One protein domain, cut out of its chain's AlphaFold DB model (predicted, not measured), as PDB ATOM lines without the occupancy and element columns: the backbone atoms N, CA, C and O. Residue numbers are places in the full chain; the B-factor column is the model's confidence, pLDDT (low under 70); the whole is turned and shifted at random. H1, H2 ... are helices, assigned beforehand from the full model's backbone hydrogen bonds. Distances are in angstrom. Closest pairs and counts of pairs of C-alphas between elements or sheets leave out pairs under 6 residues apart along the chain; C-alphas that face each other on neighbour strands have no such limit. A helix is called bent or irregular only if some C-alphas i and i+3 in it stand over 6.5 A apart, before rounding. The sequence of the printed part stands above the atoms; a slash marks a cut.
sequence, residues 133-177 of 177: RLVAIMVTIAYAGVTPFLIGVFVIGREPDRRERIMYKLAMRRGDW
ATOM      1  N   ARG A 133      58.874 -30.502  82.453       89.25
ATOM      2  CA  ARG A 133      58.441 -29.322  81.670       89.25
ATOM      3  C   ARG A 133      56.920 -29.189  81.547       89.25
ATOM      4  O   ARG A 133      56.398 -28.087  81.628       89.25
ATOM      5  N   LEU A 134      56.218 -30.311  81.389       89.38
ATOM      6  CA  LEU A 134      54.761 -30.335  81.253       89.38
ATOM      7  C   LEU A 134      54.062 -29.826  82.528       89.38
ATOM      8  O   LEU A 134      53.169 -28.989  82.447       89.38
ATOM      9  N   VAL A 135      54.533 -30.249  83.708       86.38
ATOM     10  CA  VAL A 135      54.024 -29.764  85.003       86.38
ATOM     11  C   VAL A 135      54.303 -28.270  85.152       86.38
ATOM     12  O   VAL A 135      53.409 -27.518  85.528       86.38
ATOM     13  N   ALA A 136      55.507 -27.825  84.785       87.12
ATOM     14  CA  ALA A 136      55.867 -26.412  84.851       87.12
ATOM     15  C   ALA A 136      54.964 -25.534  83.976       87.12
ATOM     16  O   ALA A 136      54.468 -24.511  84.446       87.12
ATOM     17  N   ILE A 137      54.678 -25.952  82.740       90.81
ATOM     18  CA  ILE A 137      53.768 -25.232  81.840       90.81
ATOM     19  C   ILE A 137      52.360 -25.148  82.443       90.81
ATOM     20  O   ILE A 137      51.803 -24.055  82.521       90.81
ATOM     21  N   MET A 138      51.814 -26.268  82.926       90.56
ATOM     22  CA  MET A 138      50.472 -26.307  83.518       90.56
ATOM     23  C   MET A 138      50.345 -25.367  84.722       90.56
ATOM     24  O   MET A 138      49.393 -24.591  84.802       90.56
ATOM     25  N   VAL A 139      51.328 -25.379  85.629       87.19
ATOM     26  CA  VAL A 139      51.322 -24.483  86.794       87.19
ATOM     27  C   VAL A 139      51.491 -23.021  86.373       87.19
ATOM     28  O   VAL A 139      50.794 -22.156  86.893       87.19
ATOM     29  N   THR A 140      52.338 -22.739  85.378       90.50
ATOM     30  CA  THR A 140      52.509 -21.378  84.839       90.50
ATOM     31  C   THR A 140      51.195 -20.822  84.291       90.50
ATOM     32  O   THR A 140      50.857 -19.674  84.563       90.50
ATOM     33  N   ILE A 141      50.437 -21.634  83.547       93.00
ATOM     34  CA  ILE A 141      49.134 -21.240  82.994       93.00
ATOM     35  C   ILE A 141      48.132 -20.969  84.122       93.00
ATOM     36  O   ILE A 141      47.425 -19.965  84.077       93.00
ATOM     37  N   ALA A 142      48.104 -21.811  85.159       89.56
ATOM     38  CA  ALA A 142      47.254 -21.585  86.326       89.56
ATOM     39  C   ALA A 142      47.602 -20.264  87.042       89.56
ATOM     40  O   ALA A 142      46.710 -19.458  87.312       89.56
ATOM     41  N   TYR A 143      48.892 -19.990  87.269       87.12
ATOM     42  CA  TYR A 143      49.357 -18.709  87.813       87.12
ATOM     43  C   TYR A 143      48.942 -17.529  86.929       87.12
ATOM     44  O   TYR A 143      48.424 -16.532  87.437       87.12
ATOM     45  N   ALA A 144      49.121 -17.640  85.611       89.06
ATOM     46  CA  ALA A 144      48.740 -16.602  84.657       89.06
ATOM     47  C   ALA A 144      47.226 -16.334  84.661       89.06
ATOM     48  O   ALA A 144      46.816 -15.189  84.497       89.06
ATOM     49  N   GLY A 145      46.400 -17.357  84.899       90.75
ATOM     50  CA  GLY A 145      44.951 -17.212  85.046       90.75
ATOM     51  C   GLY A 145      44.533 -16.498  86.335       90.75
ATOM     52  O   GLY A 145      43.609 -15.690  86.310       90.75
ATOM     53  N   VAL A 146      45.221 -16.752  87.454       85.19
ATOM     54  CA  VAL A 146      44.892 -16.167  88.772       85.19
ATOM     55  C   VAL A 146      45.458 -14.752  88.945       85.19
ATOM     56  O   VAL A 146      44.839 -13.907  89.594       85.19
ATOM     57  N   THR A 147      46.610 -14.461  88.344       83.44
ATOM     58  CA  THR A 147      47.322 -13.181  88.510       83.44
ATOM     59  C   THR A 147      46.452 -11.948  88.198       83.44
ATOM     60  O   THR A 147      46.429 -11.030  89.019       83.44
ATOM     61  N   PRO A 148      45.666 -11.903  87.102       86.25
ATOM     62  CA  PRO A 148      44.765 -10.787  86.820       86.25
ATOM     63  C   PRO A 148      43.687 -10.576  87.885       86.25
ATOM     64  O   PRO A 148      43.297  -9.436  88.116       86.25
ATOM     65  N   PHE A 149      43.218 -11.636  88.552       80.12
ATOM     66  CA  PHE A 149      42.251 -11.506  89.646       80.12
ATOM     67  C   PHE A 149      42.893 -10.877  90.875       80.12
ATOM     68  O   PHE A 149      42.308  -9.972  91.461       80.12
ATOM     69  N   LEU A 150      44.109 -11.302  91.228       78.12
ATOM     70  CA  LEU A 150      44.855 -10.701  92.334       78.12
ATOM     71  C   LEU A 150      45.131  -9.222  92.060       78.12
ATOM     72  O   LEU A 150      44.757  -8.372  92.866       78.12
ATOM     73  N   ILE A 151      45.688  -8.901  90.887       82.94
ATOM     74  CA  ILE A 151      45.908  -7.511  90.456       82.94
ATOM     75  C   ILE A 151      44.581  -6.746  90.451       82.94
ATOM     76  O   ILE A 151      44.519  -5.620  90.937       82.94
ATOM     77  N   GLY A 152      43.510  -7.369  89.957       78.94
ATOM     78  CA  GLY A 152      42.164  -6.817  89.946       78.94
ATOM     79  C   GLY A 152      41.693  -6.415  91.338       78.94
ATOM     80  O   GLY A 152      41.269  -5.281  91.511       78.94
ATOM     81  N   VAL A 153      41.829  -7.277  92.349       78.06
ATOM     82  CA  VAL A 153      41.446  -6.962  93.738       78.06
ATOM     83  C   VAL A 153      42.211  -5.743  94.264       78.06
ATOM     84  O   VAL A 153      41.595  -4.841  94.834       78.06
ATOM     85  N   PHE A 154      43.520  -5.656  94.009       77.56
ATOM     86  CA  PHE A 154      44.326  -4.502  94.429       77.56
ATOM     87  C   PHE A 154      43.954  -3.214  93.687       77.56
ATOM     88  O   PHE A 154      43.849  -2.152  94.299       77.56
ATOM     89  N   VAL A 155      43.722  -3.292  92.375       80.00
ATOM     90  CA  VAL A 155      43.341  -2.137  91.548       80.00
ATOM     91  C   VAL A 155      41.926  -1.658  91.887       80.00
ATOM     92  O   VAL A 155      41.689  -0.454  91.954       80.00
ATOM     93  N   ILE A 156      40.990  -2.576  92.135       74.38
ATOM     94  CA  ILE A 156      39.603  -2.265  92.512       74.38
ATOM     95  C   ILE A 156      39.546  -1.627  93.902       74.38
ATOM     96  O   ILE A 156      38.749  -0.717  94.113       74.38
ATOM     97  N   GLY A 157      40.400  -2.054  94.835       66.69
ATOM     98  CA  GLY A 157      40.462  -1.476  96.179       66.69
ATOM     99  C   GLY A 157      40.964  -0.028  96.231       66.69
ATOM    100  O   GLY A 157      40.778   0.633  97.248       66.69
ATOM    101  N   ARG A 158      41.586   0.479  95.156       74.88
ATOM    102  CA  ARG A 158      42.217   1.808  95.134       74.88
ATOM    103  C   ARG A 158      41.254   2.951  94.787       74.88
ATOM    104  O   ARG A 158      41.516   4.083  95.175       74.88
ATOM    105  N   GLU A 159      40.165   2.672  94.068       77.06
ATOM    106  CA  GLU A 159      39.198   3.680  93.607       77.06
ATOM    107  C   GLU A 159      37.765   3.289  94.017       77.06
ATOM    108  O   GLU A 159      37.232   2.310  93.476       77.06
ATOM    109  N   PRO A 160      37.098   4.043  94.915       72.69
ATOM    110  CA  PRO A 160      35.735   3.730  95.351       72.69
ATOM    111  C   PRO A 160      34.738   3.730  94.179       72.69
ATOM    112  O   PRO A 160      33.961   2.784  94.037       72.69
ATOM    113  N   ASP A 161      34.853   4.685  93.253       75.50
ATOM    114  CA  ASP A 161      33.983   4.776  92.071       75.50
ATOM    115  C   ASP A 161      34.120   3.561  91.143       75.50
ATOM    116  O   ASP A 161      33.167   3.119  90.494       75.50
ATOM    117  N   ARG A 162      35.328   2.986  91.051       73.56
ATOM    118  CA  ARG A 162      35.575   1.795  90.230       73.56
ATOM    119  C   ARG A 162      34.877   0.581  90.830       73.56
ATOM    120  O   ARG A 162      34.299  -0.212  90.086       73.56
ATOM    121  N   ARG A 163      34.896   0.459  92.160       75.31
ATOM    122  CA  ARG A 163      34.188  -0.595  92.894       75.31
ATOM    123  C   ARG A 163      32.676  -0.490  92.690       75.31
ATOM    124  O   ARG A 163      32.053  -1.505  92.384       75.31
ATOM    125  N   GLU A 164      32.107   0.709  92.769       78.94
ATOM    126  CA  GLU A 164      30.673   0.936  92.543       78.94
ATOM    127  C   GLU A 164      30.252   0.581  91.108       78.94
ATOM    128  O   GLU A 164      29.308  -0.185  90.912       78.94
ATOM    129  N   ARG A 165      31.016   1.010  90.090       82.31
ATOM    130  CA  ARG A 165      30.758   0.637  88.684       82.31
ATOM    131  C   ARG A 165      30.787  -0.875  88.453       82.31
ATOM    132  O   ARG A 165      29.999  -1.393  87.661       82.31
ATOM    133  N   ILE A 166      31.703  -1.591  89.109       81.44
ATOM    134  CA  ILE A 166      31.787  -3.055  89.008       81.44
ATOM    135  C   ILE A 166      30.592  -3.708  89.700       81.44
ATOM    136  O   ILE A 166      29.987  -4.601  89.110       81.44
ATOM    137  N   MET A 167      30.205  -3.244  90.894       80.88
ATOM    138  CA  MET A 167      29.003  -3.734  91.579       80.88
ATOM    139  C   MET A 167      27.744  -3.508  90.745       80.88
ATOM    140  O   MET A 167      26.952  -4.434  90.603       80.88
ATOM    141  N   TYR A 168      27.593  -2.335  90.126       83.75
ATOM    142  CA  TYR A 168      26.473  -2.040  89.235       83.75
ATOM    143  C   TYR A 168      26.432  -2.990  88.029       83.75
ATOM    144  O   TYR A 168      25.395  -3.578  87.732       83.75
ATOM    145  N   LYS A 169      27.578  -3.224  87.369       82.69
ATOM    146  CA  LYS A 169      27.668  -4.181  86.250       82.69
ATOM    147  C   LYS A 169      27.384  -5.625  86.679       82.69
ATOM    148  O   LYS A 169      26.765  -6.366  85.921       82.69
ATOM    149  N   LEU A 170      27.834  -6.033  87.866       80.50
ATOM    150  CA  LEU A 170      27.536  -7.354  88.425       80.50
ATOM    151  C   LEU A 170      26.051  -7.490  88.782       80.50
ATOM    152  O   LEU A 170      25.460  -8.529  88.502       80.50
ATOM    153  N   ALA A 171      25.443  -6.444  89.346       80.88
ATOM    154  CA  ALA A 171      24.021  -6.402  89.664       80.88
ATOM    155  C   ALA A 171      23.157  -6.482  88.399       80.88
ATOM    156  O   ALA A 171      22.234  -7.290  88.366       80.88
ATOM    157  N   MET A 172      23.506  -5.738  87.339       84.38
ATOM    158  CA  MET A 172      22.833  -5.833  86.035       84.38
ATOM    159  C   MET A 172      22.912  -7.240  85.445       84.38
ATOM    160  O   MET A 172      21.919  -7.744  84.938       84.38
ATOM    161  N   ARG A 173      24.067  -7.907  85.550       78.31
ATOM    162  CA  ARG A 173      24.208  -9.277  85.043       78.31
ATOM    163  C   ARG A 173      23.430 -10.292  85.863       78.31
ATOM    164  O   ARG A 173      23.057 -11.307  85.308       78.31
ATOM    165  N   ARG A 174      23.175 -10.071  87.157       66.31
ATOM    166  CA  ARG A 174      22.528 -11.055  88.050       66.31
ATOM    167  C   ARG A 174      21.060 -11.366  87.694       66.31
ATOM    168  O   ARG A 174      20.502 -12.269  88.301       66.31
ATOM    169  N   GLY A 175      20.459 -10.659  86.734       61.62
ATOM    170  CA  GLY A 175      19.104 -10.921  86.226       61.62
ATOM    171  C   GLY A 175      19.020 -11.654  84.878       61.62
ATOM    172  O   GLY A 175      17.911 -11.968  84.466       61.62
ATOM    173  N   ASP A 176      20.148 -11.926  84.211       61.75
ATOM    174  CA  ASP A 176      20.205 -12.467  82.834       61.75
ATOM    175  C   ASP A 176      20.516 -13.986  82.761       61.75
ATOM    176  O   ASP A 176      20.982 -14.477  81.730       61.75
ATOM    177  N   TRP A 177      20.277 -14.746  83.837       53.53
ATOM    178  CA  TRP A 177      20.470 -16.209  83.891       53.53
ATOM    179  C   TRP A 177      19.244 -16.907  84.469       53.53
ATOM    180  O   TRP A 177      18.717 -16.396  85.484       53.53
TER     181      TRP A 177
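AT A GLANCE: This is residues 133 to 177 of the 177 residues of an uncharacterized protein of Serendipita indica (strain DSM 11827) (UniProt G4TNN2). The model is a flat, open V of two helices that come near each other only where a tight link joins them: the long, gently bent helix H1 makes one arm, and the shorter H2 folds back steeply from its end as the other. There is no packed core, and a short tail, residues 174 to 177, runs on past H2. The printed part has 45 residues, with two named helices in the order H1, H2 and no named strand; the class is all helix. The whole is extended, with a radius of gyration of the C-alphas of 15.3 A and spans of 43 by 30 by 6 A.

HOW THE PARTS SIT: By its hydrogen bonds H1, residues 133 to 156, was assigned as one helix, but it is bent: C-alphas 145 and 148 are 6.7 A apart. Its arms, H1a, residues 133 to 145, and H1b, residues 148 to 156, stand at a shallow tilt of 24 degrees. A tight link of 3 residues leads to H2, residues 160 to 173. H1b and H2 are close but not clearly touching; their closest C-alphas, those of Ile 156 and Arg 163, are 5.7 A apart. They run opposite ways at a steep tilt of 56 degrees. H1a and H2 are apart. In H1a, H1b and H2 every O i to N i+4 pair is within hydrogen-bond range.

IN THESE COORDINATES: H1a begins at C-alpha 133, (58.441, -29.322, 81.670), and is 18.4 A long from first to last C-alpha. H1b is 11.5 A long and ends at C-alpha 156, (39.603, -2.265, 92.512). H2 is 20.2 A long and ends at C-alpha 173, (24.208, -9.277, 85.043).

THE WHOLE: The two C-alphas farthest apart, those of Arg 133 and Gly 175, are 43.7 A apart. Residues 133 to 152, 157 to 162 and 167 to 177 stand free. The printed part has no cut and ends at residue 177, the chain's last. The mean pLDDT of the printed part is 80.4; residue 157 and residues 174 to 177 are under 70.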